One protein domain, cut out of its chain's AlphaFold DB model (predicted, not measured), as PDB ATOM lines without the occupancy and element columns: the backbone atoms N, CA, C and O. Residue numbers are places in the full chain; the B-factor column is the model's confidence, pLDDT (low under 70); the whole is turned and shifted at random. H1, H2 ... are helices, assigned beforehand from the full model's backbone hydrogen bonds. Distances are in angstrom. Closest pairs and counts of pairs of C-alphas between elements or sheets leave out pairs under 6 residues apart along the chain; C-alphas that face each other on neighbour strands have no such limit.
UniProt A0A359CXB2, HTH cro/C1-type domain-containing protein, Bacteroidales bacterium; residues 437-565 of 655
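What this domain is: This is residues 437 to 565 of the 655 residues of the protein "HTH cro/C1-type domain-containing protein" of Bacteroidales bacterium (UniProt A0A359CXB2). Three helices, H2, H4 and H8, stand side by side in a row; beyond H8, the long helix in the middle of the domain, the helical hairpin H6 and H7 packs crosswise to H8. H1 and H5 sit along one side of this row, H1 packing on H4 and H8, while short H3 packs on H2 at the other side of the row's far end. The printed part has 129 residues with eight named helices, H1 to H8 in chain order, and no named strand, and its class is all helix. It is compact, with a radius of gyration of the C-alphas of 15.0 A, and spans 43 by 30 by 26 A.

Where its parts are: Begin at Leu 437, whose C-alpha is at (44.100, 11.413, -44.512); just after it residues 438 to 439 pair antiparallel with residues 444 to 445, a pairing too short to be named strands. Then find C-alpha 446 at (42.324, 16.011, -42.389), where the short H1, residues 446 to 450, begins. H2 covers residues 454 to 464 and measures 15.6 A from first to last C-alpha, and H3 takes residues 466 to 470, 6.9 A. From C-alpha 478 at (32.711, 21.447, -35.883), H4 runs through residues 478 to 492 for 21.5 A. H5 follows at residues 495 to 505, 15.0 A long, and H6 at residues 511 to 518, 10.2 A. H7 spans residues 522 to 536, 20.7 A. The longest helix, H8, has 20 residues, 546 to 565, and runs 29.0 A to C-alpha 565 at (38.860, 12.677, -32.277).

How they stand to each other: Start at H8, the hub, which touches H1, H4, H6 and H7. Look at the C-alphas of Ser 483 and Val 557, 6.2 A apart: they are the closest of H4 and H8, which touch at a shallow tilt of 31 degrees, opposite ways. Go on to H2, which touches H4 at a shallow tilt of 14 degrees, the same way; their closest C-alphas, of Ile 461 and Leu 485, are 5.7 A apart. H3 touches H2, closest at the C-alphas of Lys 469 and Glu 462, 5.5 A. H1 touches H4, closest at the C-alphas of Phe 449 and His 482, 6.4 A. H8 touches H1 with residues 560 to 564 alone, the C-alphas of Gly 450 and Glu 564 coming closest at 6.5 A. Turn to H6, about perpendicular to H8 at 84 degrees; H8 touches it with residue 555 alone, its C-alpha 6.8 A from that of Glu 514, the closest pair. H6 and H7 form a helical hairpin at a shallow tilt of 14 degrees, opposite ways, with the closest C-alphas, of Ile 515 and Lys 525, 6.4 A apart. H7 and H8 only just touch, with 3 pairs of C-alphas within 8 A, the closest those of Phe 528 and Ile 548, 6.0 A. H5 and H7 only just touch too, with 3 pairs, closest at Val 503 and Ile 536, 6.1 A between C-alphas, and they are about perpendicular at 81 degrees. H5 and H8 are near each other; H2 and H8 are apart. In the backbones of H1, H2, H4, H5, H6, H7 and H8 every O i to N i+4 pair is within hydrogen-bond range; in H3 0 of 1 is, while 2 of 2 O i to N i+3 pairs are.

The domain as a whole: The two C-alphas farthest apart, of Glu 474 and Asn 538, are 46.1 A from each other. The printed part has no cut, and no link is long: H3 to H4 and H7 to H8 are short, the others tight. The mean pLDDT of the printed part is 91.2, and no printed residue is under 70; H3 has a mean of 79.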
ATOM      1  N   LEU A 437      44.314  11.481 -43.069       96.19
ATOM      2  CA  LEU A 437      44.100  11.413 -44.512       96.19
ATOM      3  C   LEU A 437      44.767  12.610 -45.185       96.19
ATOM      4  O   LEU A 437      44.446  13.757 -44.872       96.19
ATOM      5  N   VAL A 438      45.660  12.332 -46.133       95.44
ATOM      6  CA  VAL A 438      46.328  13.357 -46.941       95.44
ATOM      7  C   VAL A 438      46.290  12.963 -48.410       95.44
ATOM      8  O   VAL A 438      46.709  11.861 -48.762       95.44
ATOM      9  N   ILE A 439      45.820  13.890 -49.246       95.56
ATOM     10  CA  ILE A 439      45.841  13.821 -50.712       95.56
ATOM     11  C   ILE A 439      46.363  15.180 -51.210       95.56
ATOM     12  O   ILE A 439      45.574  16.114 -51.399       95.56
ATOM     13  N   PRO A 440      47.694  15.343 -51.361       90.25
ATOM     14  CA  PRO A 440      48.304  16.652 -51.601       90.25
ATOM     15  C   PRO A 440      47.809  17.324 -52.884       90.25
ATOM     16  O   PRO A 440      47.524  18.520 -52.874       90.25
ATOM     17  N   ASN A 441      47.632  16.545 -53.957       92.00
ATOM     18  CA  ASN A 441      47.194  17.035 -55.270       92.00
ATOM     19  C   ASN A 441      45.796  17.680 -55.243       92.00
ATOM     20  O   ASN A 441      45.477  18.489 -56.107       92.00
ATOM     21  N   GLU A 442      44.986  17.358 -54.234       91.00
ATOM     22  CA  GLU A 442      43.605  17.836 -54.060       91.00
ATOM     23  C   GLU A 442      43.476  18.812 -52.878       91.00
ATOM     24  O   GLU A 442      42.379  19.244 -52.495       91.00
ATOM     25  N   ASN A 443      44.615  19.152 -52.261       92.44
ATOM     26  CA  ASN A 443      44.690  19.956 -51.048       92.44
ATOM     27  C   ASN A 443      43.743  19.414 -49.956       92.44
ATOM     28  O   ASN A 443      42.921  20.149 -49.392       92.44
ATOM     29  N   ILE A 444      43.788  18.094 -49.745       95.38
ATOM     30  CA  ILE A 444      43.079  17.389 -48.674       95.38
ATOM     31  C   ILE A 444      44.107  17.032 -47.605       95.38
ATOM     32  O   ILE A 444      45.042  16.282 -47.872       95.38
ATOM     33  N   ASP A 445      43.909  17.549 -46.397       95.56
ATOM     34  CA  ASP A 445      44.653  17.169 -45.198       95.56
ATOM     35  C   ASP A 445      43.691  17.242 -44.007       95.56
ATOM     36  O   ASP A 445      43.256  18.329 -43.613       95.56
ATOM     37  N   SER A 446      43.319  16.080 -43.463       94.81
ATOM     38  CA  SER A 446      42.324  16.011 -42.389       94.81
ATOM     39  C   SER A 446      42.792  16.709 -41.108       94.81
ATOM     40  O   SER A 446      41.979  17.304 -40.410       94.81
ATOM     41  N   GLU A 447      44.095  16.738 -40.817       92.75
ATOM     42  CA  GLU A 447      44.609  17.449 -39.641       92.75
ATOM     43  C   GLU A 447      44.445  18.964 -39.809       92.75
ATOM     44  O   GLU A 447      43.980  19.642 -38.891       92.75
ATOM     45  N   LEU A 448      44.786  19.503 -40.987       91.44
ATOM     46  CA  LEU A 448      44.653  20.941 -41.248       91.44
ATOM     47  C   LEU A 448      43.201  21.405 -41.167       91.44
ATOM     48  O   LEU A 448      42.941  22.533 -40.753       91.44
ATOM     49  N   PHE A 449      42.255  20.557 -41.560       92.00
ATOM     50  CA  PHE A 449      40.832  20.839 -41.405       92.00
ATOM     51  C   PHE A 449      40.387  20.708 -39.944       92.00
ATOM     52  O   PHE A 449      39.659  21.569 -39.456       92.00
ATOM     53  N   GLY A 450      40.879  19.701 -39.216       86.94
ATOM     54  CA  GLY A 450      40.576  19.490 -37.797       86.94
ATOM     55  C   GLY A 450      41.036  20.621 -36.871       86.94
ATOM     56  O   GLY A 450      40.468  20.792 -35.793       86.94
ATOM     57  N   LEU A 451      42.026  21.416 -37.289       86.25
ATOM     58  CA  LEU A 451      42.524  22.588 -36.555       86.25
ATOM     59  C   LEU A 451      41.733  23.882 -36.819       86.25
ATOM     60  O   LEU A 451      41.959  24.883 -36.136       86.25
ATOM     61  N   LYS A 452      40.830  23.897 -37.805       90.25
ATOM     62  CA  LYS A 452      40.097  25.106 -38.203       90.25
ATOM     63  C   LYS A 452      38.923  25.398 -37.286       90.25
ATOM     64  O   LYS A 452      38.242  24.504 -36.785       90.25
ATOM     65  N   GLN A 453      38.632  26.683 -37.124       90.00
ATOM     66  CA  GLN A 453      37.420  27.122 -36.449       90.00
ATOM     67  C   GLN A 453      36.199  26.968 -37.361       90.00
ATOM     68  O   GLN A 453      36.304  26.913 -38.588       90.00
ATOM     69  N   ARG A 454      35.005  26.980 -36.755       91.06
ATOM     70  CA  ARG A 454      33.715  26.879 -37.459       91.06
ATOM     71  C   ARG A 454      33.634  27.772 -38.701       91.06
ATOM     72  O   ARG A 454      33.287  27.294 -39.773       91.06
ATOM     73  N   ASN A 455      33.945  29.059 -38.550       89.69
ATOM     74  CA  ASN A 455      33.792  30.037 -39.631       89.69
ATOM     75  C   ASN A 455      34.748  29.766 -40.799       89.69
ATOM     76  O   ASN A 455      34.383  29.983 -41.949       89.69
ATOM     77  N   GLU A 456      35.949  29.263 -40.509       92.75
ATOM     78  CA  GLU A 456      36.922  28.891 -41.535       92.75
ATOM     79  C   GLU A 456      36.464  27.645 -42.300       92.75
ATOM     80  O   GLU A 456      36.566  27.610 -43.523       92.75
ATOM     81  N   LEU A 457      35.914  26.642 -41.604       92.06
ATOM     82  CA  LEU A 457      35.348  25.449 -42.246       92.06
ATOM     83  C   LEU A 457      34.151  25.795 -43.136       92.06
ATOM     84  O   LEU A 457      34.077  25.311 -44.259       92.06
ATOM     85  N   LEU A 458      33.250  26.668 -42.672       90.94
ATOM     86  CA  LEU A 458      32.118  27.141 -43.476       90.94
ATOM     87  C   LEU A 458      32.577  27.879 -44.739       90.94
ATOM     88  O   LEU A 458      31.996  27.669 -45.800       90.94
ATOM     89  N   GLY A 459      33.621  28.709 -44.632       91.06
ATOM     90  CA  GLY A 459      34.227  29.371 -45.788       91.06
ATOM     91  C   GLY A 459      34.782  28.370 -46.802       91.06
ATOM     92  O   GLY A 459      34.484  28.467 -47.985       91.06
ATOM     93  N   LEU A 460      35.503  27.344 -46.339       92.19
ATOM     94  CA  LEU A 460      36.034  26.295 -47.219       92.19
ATOM     95  C   LEU A 460      34.939  25.446 -47.873       92.19
ATOM     96  O   LEU A 460      35.082  25.059 -49.030       92.19
ATOM     97  N   ILE A 461      33.851  25.150 -47.157       91.75
ATOM     98  CA  ILE A 461      32.701  24.446 -47.740       91.75
ATOM     99  C   ILE A 461      32.092  25.300 -48.855       91.75
ATOM    100  O   ILE A 461      31.862  24.778 -49.938       91.75
ATOM    101  N   GLU A 462      31.908  26.605 -48.634       90.56
ATOM    102  CA  GLU A 462      31.386  27.529 -49.652       90.56
ATOM    103  C   GLU A 462      32.238  27.577 -50.919       90.56
ATOM    104  O   GLU A 462      31.705  27.605 -52.029       90.56
ATOM    105  N   GLU A 463      33.561  27.599 -50.748       90.31
ATOM    106  CA  GLU A 463      34.527  27.642 -51.846       90.31
ATOM    107  C   GLU A 463      34.471  26.378 -52.707       90.31
ATOM    108  O   GLU A 463      34.600  26.454 -53.930       90.31
ATOM    109  N   VAL A 464      34.279  25.214 -52.081       89.19
ATOM    110  CA  VAL A 464      34.233  23.927 -52.786       89.19
ATOM    111  C   VAL A 464      32.842  23.659 -53.359       89.19
ATOM    112  O   VAL A 464      32.724  23.131 -54.468       89.19
ATOM    113  N   ASP A 465      31.784  23.974 -52.614       88.25
ATOM    114  CA  ASP A 465      30.397  23.768 -53.007       88.25
ATOM    115  C   ASP A 465      29.443  24.743 -52.306       88.25
ATOM    116  O   ASP A 465      29.034  24.564 -51.155       88.25
ATOM    117  N   LYS A 466      29.042  25.780 -53.043       83.25
ATOM    118  CA  LYS A 466      28.140  26.810 -52.531       83.25
ATOM    119  C   LYS A 466      26.778  26.250 -52.106       83.25
ATOM    120  O   LYS A 466      26.238  26.719 -51.110       83.25
ATOM    121  N   ALA A 467      26.241  25.262 -52.827       79.56
ATOM    122  CA  ALA A 467      24.948  24.664 -52.495       79.56
ATOM    123  C   ALA A 467      25.042  23.847 -51.200       79.56
ATOM    124  O   ALA A 467      24.173  23.952 -50.342       79.56
ATOM    125  N   ALA A 468      26.151  23.131 -50.996       77.06
ATOM    126  CA  ALA A 468      26.347  22.359 -49.774       77.06
ATOM    127  C   ALA A 468      26.385  23.227 -48.508       77.06
ATOM    128  O   ALA A 468      25.945  22.770 -47.460       77.06
ATOM    129  N   LYS A 469      26.872  24.478 -48.579       78.25
ATOM    130  CA  LYS A 469      26.802  25.420 -47.445       78.25
ATOM    131  C   LYS A 469      25.357  25.772 -47.080       78.25
ATOM    132  O   LYS A 469      25.063  25.918 -45.898       78.25
ATOM    133  N   GLU A 470      24.486  25.946 -48.071       76.19
ATOM    134  CA  GLU A 470      23.071  26.277 -47.845       76.19
ATOM    135  C   GLU A 470      22.326  25.122 -47.149       76.19
ATOM    136  O   GLU A 470      21.399  25.374 -46.382       76.19
ATOM    137  N   ASP A 471      22.804  23.887 -47.332       77.00
ATOM    138  CA  ASP A 471      22.293  22.679 -46.674       77.00
ATOM    139  C   ASP A 471      22.889  22.427 -45.270       77.00
ATOM    140  O   ASP A 471      22.443  21.526 -44.555       77.00
ATOM    141  N   VAL A 472      23.896  23.202 -44.844       79.94
ATOM    142  CA  VAL A 472      24.475  23.076 -43.498       79.94
ATOM    143  C   VAL A 472      23.536  23.698 -42.465       79.94
ATOM    144  O   VAL A 472      23.345  24.912 -42.418       79.94
ATOM    145  N   ASP A 473      23.029  22.864 -41.557       78.44
ATOM    146  CA  ASP A 473      22.239  23.308 -40.407       78.44
ATOM    147  C   ASP A 473      23.078  24.217 -39.484       78.44
ATOM    148  O   ASP A 473      24.220  23.883 -39.135       78.44
ATOM    149  N   GLU A 474      22.507  25.342 -39.036       75.88
ATOM    150  CA  GLU A 474      23.136  26.275 -38.089       75.88
ATOM    151  C   GLU A 474      23.587  25.597 -36.783       75.88
ATOM    152  O   GLU A 474      24.545  26.059 -36.155       75.88
ATOM    153  N   SER A 475      22.943  24.494 -36.396       80.31
ATOM    154  CA  SER A 475      23.247  23.682 -35.214       80.31
ATOM    155  C   SER A 475      24.342  22.629 -35.422       80.31
ATOM    156  O   SER A 475      24.806  22.053 -34.436       80.31
ATOM    157  N   SER A 476      24.795  22.398 -36.663       82.31
ATOM    158  CA  SER A 476      25.883  21.453 -36.967       82.31
ATOM    159  C   SER A 476      27.109  21.791 -36.132       82.31
ATOM    160  O   SER A 476      27.468  22.961 -36.061       82.31
ATOM    161  N   ASP A 477      27.789  20.827 -35.521       88.06
ATOM    162  CA  ASP A 477      29.021  21.095 -34.773       88.06
ATOM    163  C   ASP A 477      30.264  21.132 -35.691       88.06
ATOM    164  O   ASP A 477      30.175  20.991 -36.909       88.06
ATOM    165  N   ILE A 478      31.447  21.388 -35.121       88.88
ATOM    166  CA  ILE A 478      32.711  21.447 -35.883       88.88
ATOM    167  C   ILE A 478      33.047  20.086 -36.518       88.88
ATOM    168  O   ILE A 478      33.600  20.046 -37.616       88.88
ATOM    169  N   GLU A 479      32.710  18.981 -35.850       89.94
ATOM    170  CA  GLU A 479      33.012  17.630 -36.329       89.94
ATOM    171  C   GLU A 479      32.178  17.296 -37.572       89.94
ATOM    172  O   GLU A 479      32.719  16.814 -38.570       89.94
ATOM    173  N   ALA A 480      30.888  17.638 -37.551       90.69
ATOM    174  CA  ALA A 480      29.989  17.506 -38.687       90.69
ATOM    175  C   ALA A 480      30.465  18.339 -39.885       90.69
ATOM    176  O   ALA A 480      30.563  17.812 -40.990       90.69
ATOM    177  N   LEU A 481      30.846  19.606 -39.672       92.44
ATOM    178  CA  LEU A 481      31.373  20.462 -40.745       92.44
ATOM    179  C   LEU A 481      32.642  19.890 -41.381       92.44
ATOM    180  O   LEU A 481      32.787  19.901 -42.603       92.44
ATOM    181  N   HIS A 482      33.557  19.375 -40.561       93.94
ATOM    182  CA  HIS A 482      34.775  18.742 -41.050       93.94
ATOM    183  C   HIS A 482      34.453  17.487 -41.878       93.94
ATOM    184  O   HIS A 482      34.950  17.343 -42.997       93.94
ATOM    185  N   SER A 483      33.568  16.621 -41.380       94.69
ATOM    186  CA  SER A 483      33.112  15.435 -42.113       94.69
ATOM    187  C   SER A 483      32.498  15.801 -43.470       94.69
ATOM    188  O   SER A 483      32.835  15.180 -44.478       94.69
ATOM    189  N   THR A 484      31.647  16.828 -43.512       93.62
ATOM    190  CA  THR A 484      31.016  17.327 -44.742       93.62
ATOM    191  C   THR A 484      32.051  17.850 -45.735       93.62
ATOM    192  O   THR A 484      32.029  17.469 -46.905       93.62
ATOM    193  N   LEU A 485      33.006  18.671 -45.280       94.75
ATOM    194  CA  LEU A 485      34.070  19.195 -46.140       94.75
ATOM    195  C   LEU A 485      34.911  18.068 -46.760       94.75
ATOM    196  O   LEU A 485      35.187  18.097 -47.960       94.75
ATOM    197  N   LEU A 486      35.302  17.071 -45.957       95.94
ATOM    198  CA  LEU A 486      36.050  15.910 -46.446       95.94
ATOM    199  C   LEU A 486      35.248  15.115 -47.475       95.94
ATOM    200  O   LEU A 486      35.795  14.755 -48.514       95.94
ATOM    201  N   GLN A 487      33.964  14.868 -47.207       96.00
ATOM    202  CA  GLN A 487      33.097  14.132 -48.122       96.00
ATOM    203  C   GLN A 487      33.010  14.822 -49.488       96.00
ATOM    204  O   GLN A 487      33.320  14.198 -50.500       96.00
ATOM    205  N   ILE A 488      32.679  16.116 -49.518       94.50
ATOM    206  CA  ILE A 488      32.530  16.877 -50.770       94.50
ATOM    207  C   ILE A 488      33.848  16.898 -51.553       94.50
ATOM    208  O   ILE A 488      33.860  16.712 -52.772       94.50
ATOM    209  N   LYS A 489      34.979  17.111 -50.868       95.69
ATOM    210  CA  LYS A 489      36.292  17.103 -51.521       95.69
ATOM    211  C   LYS A 489      36.637  15.737 -52.115       95.69
ATOM    212  O   LYS A 489      37.151  15.679 -53.226       95.69
ATOM    213  N   LEU A 490      36.344  14.648 -51.407       96.00
ATOM    214  CA  LEU A 490      36.602  13.292 -51.896       96.00
ATOM    215  C   LEU A 490      35.673  12.892 -53.049       96.00
ATOM    216  O   LEU A 490      36.106  12.195 -53.963       96.00
ATOM    217  N   GLU A 491      34.422  13.355 -53.056       94.69
ATOM    218  CA  GLU A 491      33.488  13.132 -54.170       94.69
ATOM    219  C   GLU A 491      33.970  13.805 -55.465       94.69
ATOM    220  O   GLU A 491      33.824  13.234 -56.547       94.69
ATOM    221  N   LYS A 492      34.598  14.983 -55.349       93.31
ATOM    222  CA  LYS A 492      35.168  15.748 -56.474       93.31
ATOM    223  C   LYS A 492      36.595  15.327 -56.857       93.31
ATOM    224  O   LYS A 492      37.097  15.787 -57.878       93.31
ATOM    225  N   CYS A 493      37.226  14.457 -56.070       94.25
ATOM    226  CA  CYS A 493      38.599  13.993 -56.266       94.25
ATOM    227  C   CYS A 493      38.726  13.085 -57.504       94.25
ATOM    228  O   CYS A 493      37.874  12.211 -57.745       94.25
ATOM    229  N   PHE A 494      39.809  13.269 -58.267       93.56
ATOM    230  CA  PHE A 494      40.139  12.404 -59.401       93.56
ATOM    231  C   PHE A 494      40.456  10.978 -58.938       93.56
ATOM    232  O   PHE A 494      41.112  10.770 -57.918       93.56
ATOM    233  N   ASP A 495      40.037   9.980 -59.721       93.38
ATOM    234  CA  ASP A 495      40.198   8.570 -59.347       93.38
ATOM    235  C   ASP A 495      41.670   8.179 -59.136       93.38
ATOM    236  O   ASP A 495      41.966   7.451 -58.193       93.38
ATOM    237  N   ASP A 496      42.602   8.728 -59.923       93.19
ATOM    238  CA  ASP A 496      44.045   8.500 -59.745       93.19
ATOM    239  C   ASP A 496      44.547   8.961 -58.365       93.19
ATOM    240  O   ASP A 496      45.315   8.253 -57.712       93.19
ATOM    241  N   ASN A 497      44.071  10.116 -57.889       94.44
ATOM    242  CA  ASN A 497      44.430  10.657 -56.577       94.44
ATOM    243  C   ASN A 497      43.784   9.845 -55.440       94.44
ATOM    244  O   ASN A 497      44.388   9.672 -54.381       94.44
ATOM    245  N   ILE A 498      42.578   9.302 -55.654       93.31
ATOM    246  CA  ILE A 498      41.937   8.368 -54.713       93.31
ATOM    247  C   ILE A 498      42.727   7.061 -54.630       93.31
ATOM    248  O   ILE A 498      42.957   6.563 -53.530       93.31
ATOM    249  N   ILE A 499      43.161   6.510 -55.766       94.19
ATOM    250  CA  ILE A 499      43.974   5.290 -55.811       94.19
ATOM    251  C   ILE A 499      45.292   5.513 -55.065       94.19
ATOM    252  O   ILE A 499      45.663   4.692 -54.228       94.19
ATOM    253  N   GLU A 500      45.969   6.639 -55.300       93.44
ATOM    254  CA  GLU A 500      47.190   6.997 -54.571       93.44
ATOM    255  C   GLU A 500      46.939   7.106 -53.059       93.44
ATOM    256  O   GLU A 500      47.712   6.577 -52.257       93.44
ATOM    257  N   ALA A 501      45.830   7.726 -52.650       93.69
ATOM    258  CA  ALA A 501      45.442   7.795 -51.246       93.69
ATOM    259  C   ALA A 501      45.208   6.399 -50.647       93.69
ATOM    260  O   ALA A 501      45.665   6.122 -49.541       93.69
ATOM    261  N   VAL A 502      44.547   5.498 -51.376       94.94
ATOM    262  CA  VAL A 502      44.343   4.109 -50.944       94.94
ATOM    263  C   VAL A 502      45.679   3.395 -50.771       94.94
ATOM    264  O   VAL A 502      45.912   2.819 -49.714       94.94
ATOM    265  N   VAL A 503      46.592   3.483 -51.741       93.00
ATOM    266  CA  VAL A 503      47.928   2.867 -51.641       93.00
ATOM    267  C   VAL A 503      48.698   3.382 -50.422       93.00
ATOM    268  O   VAL A 503      49.337   2.596 -49.725       93.00
ATOM    269  N   ASN A 504      48.603   4.678 -50.130       91.88
ATOM    270  CA  ASN A 504      49.335   5.290 -49.025       91.88
ATOM    271  C   ASN A 504      48.712   5.033 -47.646       91.88
ATOM    272  O   ASN A 504      49.444   4.994 -46.661       91.88
ATOM    273  N   HIS A 505      47.387   4.865 -47.564       94.00
ATOM    274  CA  HIS A 505      46.657   4.862 -46.289       94.00
ATOM    275  C   HIS A 505      45.943   3.547 -45.967       94.00
ATOM    276  O   HIS A 505      45.369   3.439 -44.885       94.00
ATOM    277  N   TRP A 506      45.947   2.539 -46.851       94.38
ATOM    278  CA  TRP A 506      45.120   1.336 -46.662       94.38
ATOM    279  C   TRP A 506      45.363   0.621 -45.329       94.38
ATOM    280  O   TRP A 506      44.410   0.113 -44.737       94.38
ATOM    281  N   ALA A 507      46.624   0.574 -44.886       91.94
ATOM    282  CA  ALA A 507      47.039  -0.111 -43.669       91.94
ATOM    283  C   ALA A 507      46.665   0.710 -42.430       91.94
ATOM    284  O   ALA A 507      46.008   0.194 -41.532       91.94
ATOM    285  N   ASP A 508      46.989   2.007 -42.423       92.88
ATOM    286  CA  ASP A 508      46.608   2.932 -41.348       92.88
ATOM    287  C   ASP A 508      45.085   2.967 -41.144       92.88
ATOM    288  O   ASP A 508      44.601   3.062 -40.017       92.88
ATOM    289  N   PHE A 509      44.315   2.871 -42.231       94.12
ATOM    290  CA  PHE A 509      42.853   2.925 -42.208       94.12
ATOM    291  C   PHE A 509      42.191   1.551 -42.049       94.12
ATOM    292  O   PHE A 509      40.968   1.498 -41.912       94.12
ATOM    293  N   ASP A 510      42.971   0.465 -42.060       91.94
ATOM    294  CA  ASP A 510      42.493  -0.922 -42.075       91.94
ATOM    295  C   ASP A 510      41.327  -1.115 -43.061       91.94
ATOM    296  O   ASP A 510      40.220  -1.522 -42.696       91.94
ATOM    297  N   LEU A 511      41.545  -0.759 -44.335       93.81
ATOM    298  CA  LEU A 511      40.468  -0.777 -45.334       93.81
ATOM    299  C   LEU A 511      39.843  -2.172 -45.480       93.81
ATOM    300  O   LEU A 511      38.627  -2.274 -45.626       93.81
ATOM    301  N   TYR A 512      40.636  -3.243 -45.374       88.81
ATOM    302  CA  TYR A 512      40.118  -4.614 -45.392       88.81
ATOM    303  C   TYR A 512      39.176  -4.891 -44.214       88.81
ATOM    304  O   TYR A 512      38.095  -5.448 -44.427       88.81
ATOM    305  N   GLY A 513      39.542  -4.492 -42.992       87.00
ATOM    306  CA  GLY A 513      38.675  -4.619 -41.823       87.00
ATOM    307  C   GLY A 513      37.425  -3.740 -41.916       87.00
ATOM    308  O   GLY A 513      36.323  -4.181 -41.582       87.00
ATOM    309  N   GLU A 514      37.547  -2.513 -42.423       90.00
ATOM    310  CA  GLU A 514      36.408  -1.601 -42.576       90.00
ATOM    311  C   GLU A 514      35.396  -2.075 -43.623       90.00
ATOM    312  O   GLU A 514      34.190  -1.948 -43.389       90.00
ATOM    313  N   ILE A 515      35.856  -2.673 -44.728       90.06
ATOM    314  CA  ILE A 515      34.987  -3.313 -45.728       90.06
ATOM    315  C   ILE A 515      34.134  -4.403 -45.067       90.06
ATOM    316  O   ILE A 515      32.913  -4.441 -45.252       90.06
ATOM    317  N   GLU A 516      34.749  -5.255 -44.244       84.94
ATOM    318  CA  GLU A 516      34.033  -6.339 -43.567       84.94
ATOM    319  C   GLU A 516      33.001  -5.841 -42.569       84.94
ATOM    320  O   GLU A 516      31.895  -6.389 -42.500       84.94
ATOM    321  N   ASN A 517      33.352  -4.796 -41.825       85.38
ATOM    322  CA  ASN A 517      32.540  -4.291 -40.729       85.38
ATOM    323  C   ASN A 517      31.393  -3.382 -41.187       85.38
ATOM    324  O   ASN A 517      30.364  -3.320 -40.514       85.38
ATOM    325  N   ARG A 518      31.552  -2.648 -42.298       87.56
ATOM    326  CA  ARG A 518      30.603  -1.590 -42.696       87.56
ATOM    327  C   ARG A 518      29.698  -1.963 -43.850       87.56
ATOM    328  O   ARG A 518      28.514  -1.623 -43.821       87.56
ATOM    329  N   ILE A 519      30.232  -2.648 -44.854       89.75
ATOM    330  CA  ILE A 519      29.432  -3.048 -46.009       89.75
ATOM    331  C   ILE A 519      28.531  -4.205 -45.559       89.75
ATOM    332  O   ILE A 519      28.937  -5.057 -44.772       89.75
ATOM    333  N   LYS A 520      27.271  -4.236 -45.994       90.00
ATOM    334  CA  LYS A 520      26.348  -5.349 -45.684       90.00
ATOM    335  C   LYS A 520      26.156  -6.295 -46.864       90.00
ATOM    336  O   LYS A 520      25.963  -7.488 -46.662       90.00
ATOM    337  N   ASP A 521      26.238  -5.764 -48.078       91.56
ATOM    338  CA  ASP A 521      26.104  -6.525 -49.313       91.56
ATOM    339  C   ASP A 521      27.346  -7.404 -49.551       91.56
ATOM    340  O   ASP A 521      28.457  -6.905 -49.723       91.56
ATOM    341  N   ALA A 522      27.151  -8.724 -49.556       88.12
ATOM    342  CA  ALA A 522      28.219  -9.703 -49.744       88.12
ATOM    343  C   ALA A 522      28.835  -9.674 -51.157       88.12
ATOM    344  O   ALA A 522      30.033  -9.936 -51.308       88.12
ATOM    345  N   SER A 523      28.046  -9.337 -52.182       90.94
ATOM    346  CA  SER A 523      28.538  -9.209 -53.556       90.94
ATOM    347  C   SER A 523      29.453  -7.997 -53.664       90.94
ATOM    348  O   SER A 523      30.593  -8.125 -54.111       90.94
ATOM    349  N   LEU A 524      28.995  -6.847 -53.157       91.75
ATOM    350  CA  LEU A 524      29.783  -5.615 -53.165       91.75
ATOM    351  C   LEU A 524      31.065  -5.754 -52.337       91.75
ATOM    352  O   LEU A 524      32.116  -5.305 -52.782       91.75
ATOM    353  N   LYS A 525      31.023  -6.429 -51.176       91.19
ATOM    354  CA  LYS A 525      32.237  -6.754 -50.399       91.19
ATOM    355  C   LYS A 525      33.271  -7.504 -51.224       91.19
ATOM    356  O   LYS A 525      34.455  -7.190 -51.160       91.19
ATOM    357  N   THR A 526      32.826  -8.522 -51.956       91.12
ATOM    358  CA  THR A 526      33.712  -9.379 -52.748       91.12
ATOM    359  C   THR A 526      34.328  -8.596 -53.907       91.12
ATOM    360  O   THR A 526      35.529  -8.702 -54.148       91.12
ATOM    361  N   GLU A 527      33.527  -7.771 -54.586       94.19
ATOM    362  CA  GLU A 527      33.993  -6.891 -55.662       94.19
ATOM    363  C   GLU A 527      34.990  -5.844 -55.148       94.19
ATOM    364  O   GLU A 527      36.081  -5.717 -55.703       94.19
ATOM    365  N   PHE A 528      34.665  -5.168 -54.041       95.44
ATOM    366  CA  PHE A 528      35.542  -4.186 -53.406       95.44
ATOM    367  C   PHE A 528      36.863  -4.837 -52.992       95.44
ATOM    368  O   PHE A 528      37.924  -4.346 -53.360       95.44
ATOM    369  N   ARG A 529      36.835  -5.975 -52.288       92.94
ATOM    370  CA  ARG A 529      38.058  -6.697 -51.897       92.94
ATOM    371  C   ARG A 529      38.941  -7.032 -53.089       92.94
ATOM    372  O   ARG A 529      40.135  -6.772 -53.039       92.94
ATOM    373  N   LYS A 530      38.352  -7.552 -54.167       92.75
ATOM    374  CA  LYS A 530      39.091  -7.880 -55.388       92.75
ATOM    375  C   LYS A 530      39.731  -6.639 -56.011       92.75
ATOM    376  O   LYS A 530      40.881  -6.697 -56.438       92.75
ATOM    377  N   TRP A 531      39.000  -5.527 -56.049       95.44
ATOM    378  CA  TRP A 531      39.541  -4.248 -56.497       95.44
ATOM    379  C   TRP A 531      40.692  -3.780 -55.593       95.44
ATOM    380  O   TRP A 531      41.765  -3.453 -56.089       95.44
ATOM    381  N   LEU A 532      40.529  -3.838 -54.269       93.75
ATOM    382  CA  LEU A 532      41.566  -3.442 -53.314       93.75
ATOM    383  C   LEU A 532      42.823  -4.320 -53.428       93.75
ATOM    384  O   LEU A 532      43.931  -3.791 -53.420       93.75
ATOM    385  N   ASP A 533      42.675  -5.635 -53.610       91.25
ATOM    386  CA  ASP A 533      43.794  -6.550 -53.863       91.25
ATOM    387  C   ASP A 533      44.527  -6.197 -55.169       91.25
ATOM    388  O   ASP A 533      45.760  -6.216 -55.212       91.25
ATOM    389  N   ASN A 534      43.797  -5.833 -56.229       91.69
ATOM    390  CA  ASN A 534      44.397  -5.388 -57.487       91.69
ATOM    391  C   ASN A 534      45.255  -4.126 -57.297       91.69
ATOM    392  O   ASN A 534      46.375  -4.064 -57.808       91.69
ATOM    393  N   ILE A 535      44.770  -3.158 -56.521       92.94
ATOM    394  CA  ILE A 535      45.507  -1.922 -56.243       92.94
ATOM    395  C   ILE A 535      46.709  -2.182 -55.322       92.94
ATOM    396  O   ILE A 535      47.822  -1.778 -55.638       92.94
ATOM    397  N   ILE A 536      46.513  -2.877 -54.198       89.12
ATOM    398  CA  ILE A 536      47.535  -3.008 -53.145       89.12
ATOM    399  C   ILE A 536      48.560  -4.102 -53.447       89.12
ATOM    400  O   ILE A 536      49.753  -3.901 -53.235       89.12
ATOM    401  N   ARG A 537      48.120  -5.269 -53.930       84.62
ATOM    402  CA  ARG A 537      49.004  -6.426 -54.155       84.62
ATOM    403  C   ARG A 537      49.532  -6.473 -55.583       84.62
ATOM    404  O   ARG A 537      50.704  -6.771 -55.790       84.62
ATOM    405  N   ASN A 538      48.676  -6.169 -56.560       84.12
ATOM    406  CA  ASN A 538      49.035  -6.242 -57.980       84.12
ATOM    407  C   ASN A 538      49.498  -4.891 -58.553       84.12
ATOM    408  O   ASN A 538      49.908  -4.838 -59.713       84.12
ATOM    409  N   ASN A 539      49.457  -3.821 -57.746       84.25
ATOM    410  CA  ASN A 539      49.899  -2.470 -58.096       84.25
ATOM    411  C   ASN A 539      49.267  -1.944 -59.401       84.25
ATOM    412  O   ASN A 539      49.934  -1.325 -60.237       84.25
ATOM    413  N   THR A 540      47.983  -2.251 -59.618       87.31
ATOM    414  CA  THR A 540      47.227  -1.756 -60.775       87.31
ATOM    415  C   THR A 540      46.693  -0.342 -60.520       87.31
ATOM    416  O   THR A 540      46.655   0.139 -59.392       87.31
ATOM    417  N   LYS A 541      46.266   0.341 -61.590       87.56
ATOM    418  CA  LYS A 541      45.604   1.660 -61.533       87.56
ATOM    419  C   LYS A 541      44.154   1.584 -62.011       87.56
ATOM    420  O   LYS A 541      43.701   2.390 -62.815       87.56
ATOM    421  N   GLU A 542      43.454   0.533 -61.603       90.69
ATOM    422  CA  GLU A 542      42.060   0.321 -61.991       90.69
ATOM    423  C   GLU A 542      41.148   1.305 -61.242       90.69
ATOM    424  O   GLU A 542      41.116   1.312 -60.013       90.69
ATOM    425  N   ALA A 543      40.400   2.139 -61.968       92.00
ATOM    426  CA  ALA A 543      39.462   3.077 -61.356       92.00
ATOM    427  C   ALA A 543      38.352   2.331 -60.587       92.00
ATOM    428  O   ALA A 543      37.842   1.320 -61.084       92.00
ATOM    429  N   PRO A 544      37.952   2.805 -59.392       93.50
ATOM    430  CA  PRO A 544      36.864   2.184 -58.650       93.50
ATOM    431  C   PRO A 544      35.541   2.348 -59.402       93.50
ATOM    432  O   PRO A 544      35.241   3.407 -59.959       93.50
ATOM    433  N   THR A 545      34.694   1.319 -59.373       94.88
ATOM    434  CA  THR A 545      33.310   1.461 -59.842       94.88
ATOM    435  C   THR A 545      32.562   2.459 -58.954       94.88
ATOM    436  O   THR A 545      32.919   2.667 -57.793       94.88
ATOM    437  N   LYS A 546      31.497   3.086 -59.471       94.50
ATOM    438  CA  LYS A 546      30.726   4.084 -58.707       94.50
ATOM    439  C   LYS A 546      30.286   3.581 -57.312       94.50
ATOM    440  O   LYS A 546      30.531   4.305 -56.350       94.50
ATOM    441  N   PRO A 547      29.736   2.357 -57.153       95.00
ATOM    442  CA  PRO A 547      29.385   1.830 -55.830       95.00
ATOM    443  C   PRO A 547      30.593   1.648 -54.899       95.00
ATOM    444  O   PRO A 547      30.504   1.951 -53.712       95.00
ATOM    445  N   ILE A 548      31.736   1.193 -55.431       95.38
ATOM    446  CA  ILE A 548      32.982   1.055 -54.660       95.38
ATOM    447  C   ILE A 548      33.475   2.429 -54.206       95.38
ATOM    448  O   ILE A 548      33.809   2.595 -53.035       95.38
ATOM    449  N   LYS A 549      33.480   3.426 -55.100       95.94
ATOM    450  CA  LYS A 549      33.902   4.797 -54.785       95.94
ATOM    451  C   LYS A 549      33.041   5.403 -53.676       95.94
ATOM    452  O   LYS A 549      33.585   5.961 -52.728       95.94
ATOM    453  N   GLU A 550      31.719   5.252 -53.746       95.44
ATOM    454  CA  GLU A 550      30.797   5.764 -52.722       95.44
ATOM    455  C   GLU A 550      31.055   5.143 -51.337       95.44
ATOM    456  O   GLU A 550      31.121   5.863 -50.339       95.44
ATOM    457  N   GLU A 551      31.248   3.824 -51.252       96.38
ATOM    458  CA  GLU A 551      31.570   3.161 -49.981       96.38
ATOM    459  C   GLU A 551      32.987   3.489 -49.487       96.38
ATOM    460  O   GLU A 551      33.186   3.712 -48.291       96.38
ATOM    461  N   LEU A 552      33.966   3.599 -50.391       96.69
ATOM    462  CA  LEU A 552      35.333   3.995 -50.056       96.69
ATOM    463  C   LEU A 552      35.362   5.381 -49.408       96.69
ATOM    464  O   LEU A 552      35.979   5.551 -48.358       96.69
ATOM    465  N   ILE A 553      34.662   6.359 -49.990       97.06
ATOM    466  CA  ILE A 553      34.581   7.718 -49.442       97.06
ATOM    467  C   ILE A 553      33.993   7.682 -48.028       97.06
ATOM    468  O   ILE A 553      34.577   8.263 -47.112       97.06
ATOM    469  N   LYS A 554      32.900   6.938 -47.805       96.31
ATOM    470  CA  LYS A 554      32.310   6.781 -46.462       96.31
ATOM    471  C   LYS A 554      33.309   6.195 -45.463       96.31
ATOM    472  O   LYS A 554      33.374   6.660 -44.324       96.31
ATOM    473  N   ILE A 555      34.083   5.185 -45.870       96.31
ATOM    474  CA  ILE A 555      35.116   4.563 -45.030       96.31
ATOM    475  C   ILE A 555      36.225   5.568 -44.698       96.31
ATOM    476  O   ILE A 555      36.562   5.727 -43.522       96.31
ATOM    477  N   LEU A 556      36.761   6.270 -45.701       96.75
ATOM    478  CA  LEU A 556      37.832   7.253 -45.531       96.75
ATOM    479  C   LEU A 556      37.398   8.407 -44.624       96.75
ATOM    480  O   LEU A 556      38.107   8.732 -43.673       96.75
ATOM    481  N   VAL A 557      36.213   8.982 -44.848       96.62
ATOM    482  CA  VAL A 557      35.667  10.057 -44.003       96.62
ATOM    483  C   VAL A 557      35.486   9.559 -42.572       96.62
ATOM    484  O   VAL A 557      36.042  10.132 -41.635       96.62
ATOM    485  N   ALA A 558      34.771   8.447 -42.381       94.88
ATOM    486  CA  ALA A 558      34.460   7.964 -41.041       94.88
ATOM    487  C   ALA A 558      35.710   7.567 -40.243       94.88
ATOM    488  O   ALA A 558      35.728   7.723 -39.020       94.88
ATOM    489  N   THR A 559      36.736   7.037 -40.906       94.62
ATOM    490  CA  THR A 559      38.001   6.654 -40.265       94.62
ATOM    491  C   THR A 559      38.862   7.877 -39.965       94.62
ATOM    492  O   THR A 559      39.356   7.997 -38.844       94.62
ATOM    493  N   SER A 560      38.923   8.850 -40.881       95.50
ATOM    494  CA  SER A 560      39.575  10.144 -40.632       95.50
ATOM    495  C   SER A 560      38.990  10.815 -39.392       95.50
ATOM    496  O   SER A 560      39.723  11.137 -38.463       95.50
ATOM    497  N   MET A 561      37.658  10.902 -39.290       94.19
ATOM    498  CA  MET A 561      36.997  11.513 -38.129       94.19
ATOM    499  C   MET A 561      37.251  10.764 -36.812       94.19
ATOM    500  O   MET A 561      37.251  11.372 -35.739       94.19
ATOM    501  N   ARG A 562      37.487   9.443 -36.843       92.44
ATOM    502  CA  ARG A 562      37.934   8.703 -35.646       92.44
ATOM    503  C   ARG A 562      39.340   9.132 -35.229       92.44
ATOM    504  O   ARG A 562      39.561   9.373 -34.044       92.44
ATOM    505  N   PHE A 563      40.264   9.264 -36.178       93.38
ATOM    506  CA  PHE A 563      41.622   9.710 -35.882       93.38
ATOM    507  C   PHE A 563      41.686  11.159 -35.405       93.38
ATOM    508  O   PHE A 563      42.437  11.442 -34.477       93.38
ATOM    509  N   GLU A 564      40.871  12.059 -35.955       91.88
ATOM    510  CA  GLU A 564      40.814  13.450 -35.488       91.88
ATOM    511  C   GLU A 564      40.340  13.543 -34.036       91.88
ATOM    512  O   GLU A 564      40.962  14.216 -33.211       91.88
ATOM    513  N   ARG A 565      39.295  12.786 -33.676       89.19
ATOM    514  CA  ARG A 565      38.860  12.677 -32.277       89.19
ATOM    515  C   ARG A 565      39.971  12.137 -31.384       89.19
ATOM    516  O   ARG A 565      40.186  12.662 -30.295       89.19
TER     517      ARG A 565